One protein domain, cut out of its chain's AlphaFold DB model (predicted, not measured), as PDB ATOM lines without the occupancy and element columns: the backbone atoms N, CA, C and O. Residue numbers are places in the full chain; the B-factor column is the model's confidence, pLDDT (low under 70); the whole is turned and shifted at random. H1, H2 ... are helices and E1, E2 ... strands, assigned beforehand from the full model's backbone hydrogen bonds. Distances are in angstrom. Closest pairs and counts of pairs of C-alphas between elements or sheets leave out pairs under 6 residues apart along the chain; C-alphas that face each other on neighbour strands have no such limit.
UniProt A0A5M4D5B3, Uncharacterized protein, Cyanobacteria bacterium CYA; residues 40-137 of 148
ATOM      1  N   LYS A  40       0.092  17.288   4.668       91.44
ATOM      2  CA  LYS A  40       0.033  18.678   5.144       91.44
ATOM      3  C   LYS A  40      -0.399  19.613   4.022       91.44
ATOM      4  O   LYS A  40       0.200  19.605   2.951       91.44
ATOM      5  N   PHE A  41      -1.391  20.447   4.303       91.94
ATOM      6  CA  PHE A  41      -1.922  21.462   3.399       91.94
ATOM      7  C   PHE A  41      -1.788  22.842   4.042       91.94
ATOM      8  O   PHE A  41      -2.092  23.007   5.221       91.94
ATOM      9  N   PHE A  42      -1.351  23.838   3.271       91.38
ATOM     10  CA  PHE A  42      -1.231  25.223   3.726       91.38
ATOM     11  C   PHE A  42      -2.321  26.072   3.078       91.38
ATOM     12  O   PHE A  42      -2.354  26.237   1.859       91.38
ATOM     13  N   CYS A  43      -3.218  26.594   3.907       91.56
ATOM     14  CA  CYS A  43      -4.400  27.345   3.499       91.56
ATOM     15  C   CYS A  43      -4.210  28.839   3.766       91.56
ATOM     16  O   CYS A  43      -3.361  29.243   4.563       91.56
ATOM     17  N   ARG A  44      -5.022  29.678   3.117       88.19
ATOM     18  CA  ARG A  44      -4.881  31.143   3.195       88.19
ATOM     19  C   ARG A  44      -5.465  31.741   4.473       88.19
ATOM     20  O   ARG A  44      -4.999  32.778   4.930       88.19
ATOM     21  N   SER A  45      -6.489  31.104   5.032       87.38
ATOM     22  CA  SER A  45      -7.184  31.537   6.246       87.38
ATOM     23  C   SER A  45      -7.748  30.340   7.008       87.38
ATOM     24  O   SER A  45      -7.759  29.213   6.507       87.38
ATOM     25  N   ARG A  46      -8.240  30.588   8.226       86.50
ATOM     26  CA  ARG A  46      -8.917  29.576   9.045       86.50
ATOM     27  C   ARG A  46     -10.159  29.024   8.345       86.50
ATOM     28  O   ARG A  46     -10.377  27.816   8.337       86.50
ATOM     29  N   GLU A  47     -10.962  29.897   7.748       86.25
ATOM     30  CA  GLU A  47     -12.177  29.533   7.016       86.25
ATOM     31  C   GLU A  47     -11.848  28.685   5.781       86.25
ATOM     32  O   GLU A  47     -12.523  27.688   5.526       86.25
ATOM     33  N   ASP A  48     -10.782  29.039   5.057       87.88
ATOM     34  CA  ASP A  48     -10.280  28.271   3.914       87.88
ATOM     35  C   ASP A  48      -9.799  26.879   4.353       87.88
ATOM     36  O   ASP A  48     -10.224  25.870   3.790       87.88
ATOM     37  N   ALA A  49      -9.021  26.800   5.437       89.69
ATOM     38  CA  ALA A  49      -8.587  25.525   6.004       89.69
ATOM     39  C   ALA A  49      -9.755  24.640   6.438       89.69
ATOM     40  O   ALA A  49      -9.766  23.448   6.137       89.69
ATOM     41  N   ARG A  50     -10.770  25.215   7.095       87.50
ATOM     42  CA  ARG A  50     -11.980  24.481   7.483       87.50
ATOM     43  C   ARG A  50     -12.722  23.951   6.258       87.50
ATOM     44  O   ARG A  50     -13.122  22.789   6.248       87.50
ATOM     45  N   LYS A  51     -12.902  24.782   5.227       89.06
ATOM     46  CA  LYS A  51     -13.589  24.394   3.988       89.06
ATOM     47  C   LYS A  51     -12.846  23.269   3.267       89.06
ATOM     48  O   LYS A  51     -13.475  22.294   2.867       89.06
ATOM     49  N   GLN A  52     -11.526  23.376   3.137       91.38
ATOM     50  CA  GLN A  52     -10.702  22.346   2.502       91.38
ATOM     51  C   GLN A  52     -10.683  21.043   3.309       91.38
ATOM     52  O   GLN A  52     -10.804  19.969   2.726       91.38
ATOM     53  N   ALA A  53     -10.615  21.125   4.638       89.00
ATOM     54  CA  ALA A  53     -10.679  19.964   5.520       89.00
ATOM     55  C   ALA A  53     -12.015  19.206   5.401       89.00
ATOM     56  O   ALA A  53     -12.027  17.975   5.354       89.00
ATOM     57  N   LEU A  54     -13.135  19.931   5.309       86.00
ATOM     58  CA  LEU A  54     -14.454  19.335   5.075       86.00
ATOM     59  C   LEU A  54     -14.542  18.696   3.686       86.00
ATOM     60  O   LEU A  54     -14.893  17.523   3.590       86.00
ATOM     61  N   ALA A  55     -14.132  19.411   2.635       87.50
ATOM     62  CA  ALA A  55     -14.122  18.886   1.268       87.50
ATOM     63  C   ALA A  55     -13.240  17.629   1.131       87.50
ATOM     64  O   ALA A  55     -13.590  16.681   0.430       87.50
ATOM     65  N   TRP A  56     -12.108  17.586   1.840       89.50
ATOM     66  CA  TRP A  56     -11.215  16.427   1.873       89.50
ATOM     67  C   TRP A  56     -11.881  15.194   2.499       89.50
ATOM     68  O   TRP A  56     -11.669  14.077   2.021       89.50
ATOM     69  N   LEU A  57     -12.699  15.388   3.540       82.25
ATOM     70  CA  LEU A  57     -13.490  14.322   4.159       82.25
ATOM     71  C   LEU A  57     -14.674  13.895   3.282       82.25
ATOM     72  O   LEU A  57     -14.944  12.700   3.170       82.25
ATOM     73  N   GLU A  58     -15.359  14.843   2.641       82.94
ATOM     74  CA  GLU A  58     -16.464  14.566   1.713       82.94
ATOM     75  C   GLU A  58     -16.001  13.735   0.516       82.94
ATOM     76  O   GLU A  58     -16.618  12.718   0.193       82.94
ATOM     77  N   GLY A  59     -14.847  14.082  -0.067       81.94
ATOM     78  CA  GLY A  59     -14.232  13.341  -1.172       81.94
ATOM     79  C   GLY A  59     -13.862  11.889  -0.841       81.94
ATOM     80  O   GLY A  59     -13.620  11.101  -1.750       81.94
ATOM     81  N   ARG A  60     -13.860  11.505   0.442       80.62
ATOM     82  CA  ARG A  60     -13.599  10.133   0.920       80.62
ATOM     83  C   ARG A  60     -14.882   9.375   1.264       80.62
ATOM     84  O   ARG A  60     -14.882   8.490   2.113       80.62
ATOM     85  N   GLY A  61     -15.981   9.738   0.602       68.94
ATOM     86  CA  GLY A  61     -17.292   9.111   0.784       68.94
ATOM     87  C   GLY A  61     -18.031   9.609   2.023       68.94
ATOM     88  O   GLY A  61     -18.936   8.943   2.522       68.94
ATOM     89  N   GLY A  62     -17.637  10.768   2.550       59.62
ATOM     90  CA  GLY A  62     -18.140  11.259   3.814       59.62
ATOM     91  C   GLY A  62     -19.222  12.321   3.676       59.62
ATOM     92  O   GLY A  62     -18.917  13.490   3.869       59.62
ATOM     93  N   ALA A  63     -20.487  11.952   3.453       56.84
ATOM     94  CA  ALA A  63     -21.579  12.913   3.639       56.84
ATOM     95  C   ALA A  63     -21.613  13.370   5.111       56.84
ATOM     96  O   ALA A  63     -21.681  12.542   6.031       56.84
ATOM     97  N   TRP A  64     -21.506  14.679   5.335       58.38
ATOM     98  CA  TRP A  64     -21.694  15.318   6.634       58.38
ATOM     99  C   TRP A  64     -23.186  15.626   6.802       58.38
ATOM    100  O   TRP A  64     -23.746  16.404   6.039       58.38
ATOM    101  N   GLY A  65     -23.851  14.973   7.756       47.62
ATOM    102  CA  GLY A  65     -25.303  15.116   7.948       47.62
ATOM    103  C   GLY A  65     -25.956  14.023   8.800       47.62
ATOM    104  O   GLY A  65     -27.079  14.198   9.262       47.62
ATOM    105  N   GLY A  66     -25.257  12.909   9.044       54.50
ATOM    106  CA  GLY A  66     -25.668  11.904  10.030       54.50
ATOM    107  C   GLY A  66     -25.368  12.329  11.471       54.50
ATOM    108  O   GLY A  66     -24.719  13.347  11.705       54.50
ATOM    109  N   ALA A  67     -25.808  11.516  12.439       53.31
ATOM    110  CA  ALA A  67     -25.538  11.727  13.860       53.31
ATOM    111  C   ALA A  67     -24.043  12.011  14.098       53.31
ATOM    112  O   ALA A  67     -23.167  11.167  13.883       53.31
ATOM    113  N   SER A  68     -23.759  13.239  14.510       60.59
ATOM    114  CA  SER A  68     -22.415  13.732  14.749       60.59
ATOM    115  C   SER A  68     -22.333  14.232  16.177       60.59
ATOM    116  O   SER A  68     -23.216  14.966  16.621       60.59
ATOM    117  N   LYS A  69     -21.290  13.841  16.906       59.28
ATOM    118  CA  LYS A  69     -21.053  14.367  18.250       59.28
ATOM    119  C   LYS A  69     -20.045  15.510  18.167       59.28
ATOM    120  O   LYS A  69     -18.968  15.293  17.590       59.28
ATOM    121  N   PRO A  70     -20.359  16.692  18.732       57.78
ATOM    122  CA  PRO A  70     -19.347  17.712  18.936       57.78
ATOM    123  C   PRO A  70     -18.260  17.115  19.829       57.78
ATOM    124  O   PRO A  70     -18.530  16.372  20.777       57.78
ATOM    125  N   ARG A  71     -17.008  17.373  19.474       56.56
ATOM    126  CA  ARG A  71     -15.857  16.953  20.255       56.56
ATOM    127  C   ARG A  71     -15.378  18.161  21.034       56.56
ATOM    128  O   ARG A  71     -14.917  19.139  20.453       56.56
ATOM    129  N   GLU A  72     -15.481  18.065  22.347       55.81
ATOM    130  CA  GLU A  72     -14.967  19.085  23.250       55.81
ATOM    131  C   GLU A  72     -13.448  18.951  23.386       55.81
ATOM    132  O   GLU A  72     -12.881  17.849  23.422       55.81
ATOM    133  N   GLY A  73     -12.767  20.094  23.416       50.34
ATOM    134  CA  GLY A  73     -11.322  20.140  23.575       50.34
ATOM    135  C   GLY A  73     -10.923  19.681  24.970       50.34
ATOM    136  O   GLY A  73     -11.190  20.364  25.948       50.34
ATOM    137  N   LYS A  74     -10.205  18.558  25.082       49.22
ATOM    138  CA  LYS A  74      -9.660  18.098  26.376       49.22
ATOM    139  C   LYS A  74      -8.545  19.002  26.939       49.22
ATOM    140  O   LYS A  74      -8.141  18.794  28.076       49.22
ATOM    141  N   TRP A  75      -7.983  19.925  26.147       42.69
ATOM    142  CA  TRP A  75      -6.739  20.634  26.485       42.69
ATOM    143  C   TRP A  75      -6.841  22.142  26.213       42.69
ATOM    144  O   TRP A  75      -6.573  22.609  25.109       42.69
ATOM    145  N   GLY A  76      -7.180  22.917  27.250       42.03
ATOM    146  CA  GLY A  76      -7.052  24.380  27.259       42.03
ATOM    147  C   GLY A  76      -8.060  25.159  26.414       42.03
ATOM    148  O   GLY A  76      -7.819  26.329  26.128       42.03
ATOM    149  N   ALA A  77      -9.145  24.507  26.007       44.28
ATOM    150  CA  ALA A  77     -10.295  25.105  25.346       44.28
ATOM    151  C   ALA A  77     -11.565  24.636  26.076       44.28
ATOM    152  O   ALA A  77     -12.441  24.071  25.439       44.28
ATOM    153  N   ASP A  78     -11.583  24.768  27.411       39.78
ATOM    154  CA  ASP A  78     -12.593  24.238  28.345       39.78
ATOM    155  C   ASP A  78     -14.014  24.227  27.755       39.78
ATOM    156  O   ASP A  78     -14.657  25.267  27.637       39.78
ATOM    157  N   GLY A  79     -14.485  23.046  27.341       44.25
ATOM    158  CA  GLY A  79     -15.838  22.843  26.806       44.25
ATOM    159  C   GLY A  79     -16.114  23.437  25.417       44.25
ATOM    160  O   GLY A  79     -17.220  23.293  24.905       44.25
ATOM    161  N   ALA A  80     -15.141  24.082  24.769       47.84
ATOM    162  CA  ALA A  80     -15.305  24.599  23.418       47.84
ATOM    163  C   ALA A  80     -15.308  23.450  22.400       47.84
ATOM    164  O   ALA A  80     -14.473  22.537  22.446       47.84
ATOM    165  N   GLU A  81     -16.243  23.518  21.456       53.47
ATOM    166  CA  GLU A  81     -16.315  22.611  20.319       53.47
ATOM    167  C   GLU A  81     -15.058  22.793  19.457       53.47
ATOM    168  O   GLU A  81     -14.899  23.785  18.746       53.47
ATOM    169  N   VAL A  82     -14.135  21.834  19.544       56.06
ATOM    170  CA  VAL A  82     -12.888  21.843  18.764       56.06
ATOM    171  C   VAL A  82     -13.015  21.019  17.495       56.06
ATOM    172  O   VAL A  82     -12.055  20.900  16.743       56.06
ATOM    173  N   GLY A  83     -14.159  20.388  17.251       59.66
ATOM    174  CA  GLY A  83     -14.307  19.474  16.138       59.66
ATOM    175  C   GLY A  83     -15.549  18.616  16.227       59.66
ATOM    176  O   GLY A  83     -16.340  18.728  17.157       59.66
ATOM    177  N   VAL A  84     -15.695  17.715  15.267       60.66
ATOM    178  CA  VAL A  84     -16.864  16.844  15.164       60.66
ATOM    179  C   VAL A  84     -16.404  15.437  14.803       60.66
ATOM    180  O   VAL A  84     -15.444  15.247  14.052       60.66
ATOM    181  N   THR A  85     -17.062  14.442  15.394       64.25
ATOM    182  CA  THR A  85     -16.858  13.022  15.094       64.25
ATOM    183  C   THR A  85     -18.174  12.400  14.647       64.25
ATOM    184  O   THR A  85     -19.190  12.547  15.330       64.25
ATOM    185  N   VAL A  86     -18.162  11.687  13.520       63.09
ATOM    186  CA  VAL A  86     -19.349  10.968  13.032       63.09
ATOM    187  C   VAL A  86     -19.493   9.647  13.795       63.09
ATOM    188  O   VAL A  86     -18.520   8.908  13.949       63.09
ATOM    189  N   THR A  87     -20.689   9.357  14.316       60.03
ATOM    190  CA  THR A  87     -20.938   8.184  15.182       60.03
ATOM    191  C   THR A  87     -21.463   6.954  14.443       60.03
ATOM    192  O   THR A  87     -21.797   5.960  15.076       60.03
ATOM    193  N   ASP A  88     -21.524   6.997  13.118       64.19
ATOM    194  CA  ASP A  88     -22.008   5.929  12.226       64.19
ATOM    195  C   ASP A  88     -21.018   4.755  12.045       64.19
ATOM    196  O   ASP A  88     -21.186   3.932  11.152       64.19
ATOM    197  N   GLY A  89     -19.957   4.685  12.855       60.22
ATOM    198  CA  GLY A  89     -18.894   3.681  12.731       60.22
ATOM    199  C   GLY A  89     -17.814   4.014  11.695       60.22
ATOM    200  O   GLY A  89     -16.800   3.323  11.643       60.22
ATOM    201  N   SER A  90     -17.950   5.104  10.928       64.06
ATOM    202  CA  SER A  90     -16.962   5.507   9.910       64.06
ATOM    203  C   SER A  90     -15.698   6.175  10.474       64.06
ATOM    204  O   SER A  90     -14.777   6.474   9.718       64.06
ATOM    205  N   HIS A  91     -15.629   6.412  11.792       69.06
ATOM    206  CA  HIS A  91     -14.481   7.019  12.486       69.06
ATOM    207  C   HIS A  91     -13.918   8.263  11.767       69.06
ATOM    208  O   HIS A  91     -12.707   8.432  11.631       69.06
ATOM    209  N   ARG A  92     -14.806   9.141  11.292       76.19
ATOM    210  CA  ARG A  92     -14.441  10.422  10.676       76.19
ATOM    211  C   ARG A  92     -14.312  11.494  11.745       76.19
ATOM    212  O   ARG A  92     -15.238  11.685  12.534       76.19
ATOM    213  N   VAL A  93     -13.178  12.188  11.766       80.56
ATOM    214  CA  VAL A  93     -12.867  13.220  12.765       80.56
ATOM    215  C   VAL A  93     -12.300  14.444  12.065       80.56
ATOM    216  O   VAL A  93     -11.388  14.310  11.258       80.56
ATOM    217  N   ILE A  94     -12.788  15.628  12.428       84.88
ATOM    218  CA  ILE A  94     -12.089  16.907  12.230       84.88
ATOM    219  C   ILE A  94     -11.814  17.508  13.606       84.88
ATOM    220  O   ILE A  94     -12.684  17.454  14.475       84.88
ATOM    221  N   ARG A  95     -10.618  18.052  13.827       86.19
ATOM    222  CA  ARG A  95     -10.258  18.768  15.052       86.19
ATOM    223  C   ARG A  95      -9.378  19.966  14.735       86.19
ATOM    224  O   ARG A  95      -8.337  19.804  14.114       86.19
ATOM    225  N   GLU A  96      -9.762  21.132  15.223       84.38
ATOM    226  CA  GLU A  96      -8.891  22.294  15.308       84.38
ATOM    227  C   GLU A  96      -7.869  22.083  16.428       84.38
ATOM    228  O   GLU A  96      -8.224  21.835  17.582       84.38
ATOM    229  N   ASP A  97      -6.595  22.132  16.073       84.56
ATOM    230  CA  ASP A  97      -5.475  21.886  16.965       84.56
ATOM    231  C   ASP A  97      -4.392  22.949  16.765       84.56
ATOM    232  O   ASP A  97      -4.417  23.749  15.824       84.56
ATOM    233  N   TRP A  98      -3.438  22.979  17.686       82.25
ATOM    234  CA  TRP A  98      -2.305  23.880  17.610       82.25
ATOM    235  C   TRP A  98      -1.051  23.197  18.130       82.25
ATOM    236  O   TRP A  98      -1.031  22.688  19.251       82.25
ATOM    237  N   ASP A  99       0.014  23.244  17.336       80.62
ATOM    238  CA  ASP A  99       1.338  22.814  17.762       80.62
ATOM    239  C   ASP A  99       2.424  23.765  17.241       80.62
ATOM    240  O   ASP A  99       2.208  24.542  16.309       80.62
ATOM    241  N   ASN A 100       3.603  23.706  17.859       74.75
ATOM    242  CA  ASN A 100       4.722  24.605  17.563       74.75
ATOM    243  C   ASN A 100       5.369  24.383  16.187       74.75
ATOM    244  O   ASN A 100       6.137  25.229  15.735       74.75
ATOM    245  N   ILE A 101       5.097  23.255  15.532       79.75
ATOM    246  CA  ILE A 101       5.705  22.875  14.253       79.75
ATOM    247  C   ILE A 101       4.783  23.271  13.094       79.75
ATOM    248  O   ILE A 101       5.242  23.814  12.092       79.75
ATOM    249  N   LYS A 102       3.484  22.991  13.212       78.81
ATOM    250  CA  LYS A 102       2.465  23.230  12.181       78.81
ATOM    251  C   LYS A 102       1.740  24.562  12.353       78.81
ATOM    252  O   LYS A 102       1.112  25.029  11.404       78.81
ATOM    253  N   GLY A 103       1.799  25.160  13.541       85.06
ATOM    254  CA  GLY A 103       0.952  26.290  13.902       85.06
ATOM    255  C   GLY A 103      -0.508  25.858  14.091       85.06
ATOM    256  O   GLY A 103      -0.769  24.712  14.475       85.06
ATOM    257  N   PRO A 104      -1.485  26.752  13.866       86.56
ATOM    258  CA  PRO A 104      -2.891  26.403  13.983       86.56
ATOM    259  C   PRO A 104      -3.325  25.602  12.751       86.56
ATOM    260  O   PRO A 104      -2.991  25.940  11.613       86.56
ATOM    261  N   HIS A 105      -4.046  24.510  12.975       91.06
ATOM    262  CA  HIS A 105      -4.406  23.610  11.889       91.06
ATOM    263  C   HIS A 105      -5.654  22.788  12.204       91.06
ATOM    264  O   HIS A 105      -5.983  22.547  13.362       91.06
ATOM    265  N   PHE A 106      -6.340  22.317  11.163       89.38
ATOM    266  CA  PHE A 106      -7.366  21.286  11.298       89.38
ATOM    267  C   PHE A 106      -6.764  19.913  11.005       89.38
ATOM    268  O   PHE A 106      -6.367  19.643   9.876       89.38
ATOM    269  N   ASN A 107      -6.728  19.037  12.007       90.25
ATOM    270  CA  ASN A 107      -6.439  17.619  11.826       90.25
ATOM    271  C   ASN A 107      -7.713  16.891  11.413       90.25
ATOM    272  O   ASN A 107      -8.706  16.903  12.144       90.25
ATOM    273  N   VAL A 108      -7.667  16.225  10.268       89.06
ATOM    274  CA  VAL A 108      -8.728  15.341   9.790       89.06
ATOM    275  C   VAL A 108      -8.243  13.906   9.683       89.06
ATOM    276  O   VAL A 108      -7.088  13.638   9.355       89.06
ATOM    277  N   SER A 109      -9.146  12.974   9.967       86.94
ATOM    278  CA  SER A 109      -8.917  11.541   9.819       86.94
ATOM    279  C   SER A 109     -10.169  10.880   9.257       86.94
ATOM    280  O   SER A 109     -11.280  11.169   9.711       86.94
ATOM    281  N   ALA A 110      -9.979  10.022   8.256       82.56
ATOM    282  CA  ALA A 110     -11.047   9.283   7.588       82.56
ATOM    283  C   ALA A 110     -10.911   7.773   7.846       82.56
ATOM    284  O   ALA A 110     -10.336   7.059   7.027       82.56
ATOM    285  N   GLY A 111     -11.431   7.286   8.979       72.94
ATOM    286  CA  GLY A 111     -11.400   5.867   9.355       72.94
ATOM    287  C   GLY A 111     -10.461   5.556  10.528       72.94
ATOM    288  O   GLY A 111      -9.602   6.357  10.889       72.94
ATOM    289  N   LYS A 112     -10.626   4.371  11.137       63.81
ATOM    290  CA  LYS A 112      -9.887   3.939  12.344       63.81
ATOM    291  C   LYS A 112      -8.372   3.833  12.112       63.81
ATOM    292  O   LYS A 112      -7.600   4.303  12.942       63.81
ATOM    293  N   ASP A 113      -7.994   3.316  10.946       64.75
ATOM    294  CA  ASP A 113      -6.618   3.246  10.430       64.75
ATOM    295  C   ASP A 113      -6.460   4.153   9.198       64.75
ATOM    296  O   ASP A 113      -5.716   3.862   8.271       64.75
ATOM    297  N   GLY A 114      -7.269   5.213   9.142       67.06
ATOM    298  CA  GLY A 114      -7.515   5.995   7.944       67.06
ATOM    299  C   GLY A 114      -6.420   6.980   7.571       67.06
ATOM    300  O   GLY A 114      -5.584   7.364   8.393       67.06
ATOM    301  N   GLU A 115      -6.509   7.473   6.336       83.25
ATOM    302  CA  GLU A 115      -5.733   8.620   5.879       83.25
ATOM    303  C   GLU A 115      -5.897   9.796   6.850       83.25
ATOM    304  O   GLU A 115      -6.986  10.062   7.378       83.25
ATOM    305  N   LYS A 116      -4.790  10.502   7.087       89.06
ATOM    306  CA  LYS A 116      -4.730  11.672   7.960       89.06
ATOM    307  C   LYS A 116      -4.233  12.863   7.166       89.06
ATOM    308  O   LYS A 116      -3.283  12.736   6.388       89.06
ATOM    309  N   ALA A 117      -4.840  14.014   7.406       91.19
ATOM    310  CA  ALA A 117      -4.373  15.270   6.853       91.19
ATOM    311  C   ALA A 117      -4.443  16.397   7.883       91.19
ATOM    312  O   ALA A 117      -5.319  16.415   8.746       91.19
ATOM    313  N   ALA A 118      -3.521  17.343   7.768       92.25
ATOM    314  CA  ALA A 118      -3.460  18.561   8.555       92.25
ATOM    315  C   ALA A 118      -3.585  19.772   7.624       92.25
ATOM    316  O   ALA A 118      -2.758  19.964   6.732       92.25
ATOM    317  N   PHE A 119      -4.609  20.595   7.841       92.75
ATOM    318  CA  PHE A 119      -4.861  21.832   7.100       92.75
ATOM    319  C   PHE A 119      -4.421  23.023   7.944       92.75
ATOM    320  O   PHE A 119      -5.172  23.508   8.793       92.75
ATOM    321  N   CYS A 120      -3.181  23.456   7.743       92.44
ATOM    322  CA  CYS A 120      -2.563  24.570   8.450       92.44
ATOM    323  C   CYS A 120      -3.020  25.906   7.867       92.44
ATOM    324  O   CYS A 120      -3.228  26.023   6.659       92.44
ATOM    325  N   TYR A 121      -3.125  26.930   8.707       89.75
ATOM    326  CA  TYR A 121      -3.472  28.281   8.272       89.75
ATOM    327  C   TYR A 121      -2.641  29.339   9.014       89.75
ATOM    328  O   TYR A 121      -2.116  29.067  10.096       89.75
ATOM    329  N   PRO A 122      -2.468  30.548   8.453       86.25
ATOM    330  CA  PRO A 122      -1.762  31.615   9.145       86.25
ATOM    331  C   PRO A 122      -2.563  32.070  10.365       86.25
ATOM    332  O   PRO A 122      -3.772  32.298  10.309       86.25
ATOM    333  N   LEU A 123      -1.871  32.209  11.488       74.81
ATOM    334  CA  LEU A 123      -2.434  32.738  12.720       74.81
ATOM    335  C   LEU A 123      -2.443  34.270  12.578       74.81
ATOM    336  O   LEU A 123      -1.396  34.851  12.296       74.81
ATOM    337  N   SER A 124      -3.602  34.924  12.723       66.00
ATOM    338  CA  SER A 124      -3.639  36.393  12.711       66.00
ATOM    339  C   SER A 124      -2.716  36.933  13.807       66.00
ATOM    340  O   SER A 124      -2.648  36.352  14.896       66.00
ATOM    341  N   GLU A 125      -1.988  38.018  13.532       57.03
ATOM    342  CA  GLU A 125      -0.963  38.540  14.451       57.03
ATOM    343  C   GLU A 125      -1.502  38.781  15.871       57.03
ATOM    344  O   GLU A 125      -0.806  38.534  16.861       57.03
ATOM    345  N   ASP A 126      -2.772  39.171  15.980       51.81
ATOM    346  CA  ASP A 126      -3.452  39.407  17.253       51.81
ATOM    347  C   ASP A 126      -3.591  38.131  18.094       51.81
ATOM    348  O   ASP A 126      -3.353  38.148  19.304       51.81
ATOM    349  N   ARG A 127      -3.858  36.980  17.466       57.19
ATOM    350  CA  ARG A 127      -3.968  35.697  18.178       57.19
ATOM    351  C   ARG A 127      -2.613  35.055  18.482       57.19
ATOM    352  O   ARG A 127      -2.525  34.224  19.392       57.19
ATOM    353  N   VAL A 128      -1.543  35.443  17.779       55.50
ATOM    354  CA  VAL A 128      -0.170  34.983  18.082       55.50
ATOM    355  C   VAL A 128       0.251  35.497  19.458       55.50
ATOM    356  O   VAL A 128       0.867  34.765  20.236       55.50
ATOM    357  N   LYS A 129      -0.124  36.739  19.788       52.00
ATOM    358  CA  LYS A 129       0.203  37.379  21.068       52.00
ATOM    359  C   LYS A 129      -0.492  36.691  22.245       52.00
ATOM    360  O   LYS A 129       0.189  36.315  23.199       52.00
ATOM    361  N   GLU A 130      -1.798  36.438  22.156       55.19
ATOM    362  CA  GLU A 130      -2.563  35.757  23.217       55.19
ATOM    363  C   GLU A 130      -2.037  34.341  23.507       55.19
ATOM    364  O   GLU A 130      -1.846  33.949  24.663       55.19
ATOM    365  N   LYS A 131      -1.715  33.573  22.459       59.84
ATOM    366  CA  LYS A 131      -1.237  32.190  22.605       59.84
ATOM    367  C   LYS A 131       0.175  32.117  23.185       59.84
ATOM    368  O   LYS A 131       0.404  31.316  24.093       59.84
ATOM    369  N   ARG A 132       1.091  32.993  22.753       58.91
ATOM    370  CA  ARG A 132       2.469  33.057  23.278       58.91
ATOM    371  C   ARG A 132       2.501  33.444  24.760       58.91
ATOM    372  O   ARG A 132       3.372  32.985  25.497       58.91
ATOM    373  N   ILE A 133       1.539  34.257  25.206       57.59
ATOM    374  CA  ILE A 133       1.330  34.566  26.627       57.59
ATOM    375  C   ILE A 133       0.845  33.314  27.370       57.59
ATOM    376  O   ILE A 133       1.430  32.959  28.392       57.59
ATOM    377  N   SER A 134      -0.144  32.589  26.833       58.34
ATOM    378  CA  SER A 134      -0.657  31.362  27.466       58.34
ATOM    379  C   SER A 134       0.410  30.263  27.607       58.34
ATOM    380  O   SER A 134       0.507  29.619  28.650       58.34
ATOM    381  N   GLU A 135       1.274  30.086  26.605       62.16
ATOM    382  CA  GLU A 135       2.320  29.060  26.610       62.16
ATOM    383  C   GLU A 135       3.468  29.422  27.566       62.16
ATOM    384  O   GLU A 135       3.931  28.577  28.333       62.16
ATOM    385  N   LYS A 136       3.857  30.707  27.623       59.78
ATOM    386  CA  LYS A 136       4.802  31.215  28.633       59.78
ATOM    387  C   LYS A 136       4.269  31.053  30.055       59.78
ATOM    388  O   LYS A 136       5.039  30.712  30.952       59.78
ATOM    389  N   MET A 137       2.975  31.283  30.273       57.50
ATOM    390  CA  MET A 137       2.337  31.076  31.578       57.50
ATOM    391  C   MET A 137       2.320  29.586  31.957       57.50
ATOM    392  O   MET A 137       2.635  29.245  33.093       57.50
TER     393      MET A 137
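What this domain is: This is residues 40 to 137 of the 148 residues of an uncharacterized protein of Cyanobacteria bacterium CYA (UniProt A0A5M4D5B3). One twisted sheet of six strands makes a slab with helix H1 laid lengthwise over one face, over E6 and E5, and no named helix on the other face. The second helix, H2, lies off the sheet at the last printed residues, at one end of the longest axis. The printed part has 98 residues, in the order E1 H1 E2 E3 E4 E5 E6 H2; the sheet runs E1, E6, E5, E4, E3, E2 and is mixed. The class is mixed, helices and strands. The whole is compact, with a radius of gyration of the C-alphas of 14.0 A and spans of 40 by 27 by 22 A.

Where its parts are: E1, residues 40 to 42, begins at C-alpha 40 (0.033, 18.678, 5.144) and is 6.8 A long. H1, residues 46 to 58, is 18.3 A long. E2, residues 68 to 72, is 12.5 A long, and E3, residues 81 to 86, is 14.1 A. E4, residues 92 to 99, starts at C-alpha 92 (-14.441, 10.422, 10.676), is 21.3 A long and bends by 57 degrees at residue 96. E5, residues 103 to 110, is 21.8 A long, and E6, residues 115 to 120, is 16.5 A. H2, residues 125 to 137, is 19.0 A long and ends at C-alpha 137 (2.337, 31.076, 31.578).

How they stand to each other: E1 and E2 are the edge strands. E1 and E6 are parallel at 26 degrees, with N 41 and O 118 2.8 A apart, within hydrogen-bond range. E2 to E6 form a meander, each strand the antiparallel neighbour of the one before, and each successive pair is a hairpin. Across these pairs, N 71 and O 83 are 2.8 A apart, N 96 and O 82 2.8 A, N 95 and O 107 2.8 A, and N 108 and O 117 2.8 A. H1 is on the sheet at a height of 8.4 A, giving two layers, a helix on one face of a sheet. It runs along the strands, at 9 degrees to E5 on the local plane. The closest C-alphas of H1 and E6 are those of Ala 49 and Phe 119, 5.4 A apart. H2 is not on the sheet, and it is apart from H1. In H1 every O i to N i+4 pair is within hydrogen-bond range; in H2, 7 of 9 are.

The domain as a whole: The two C-alphas farthest apart, those of Gly 61 and Met 137, are 42.6 A from each other. The printed part has no cut, and no link is long. The mean pLDDT of the printed part is 71.7; residues 61 to 91, 112 to 114 and 124 to 137 are under 70.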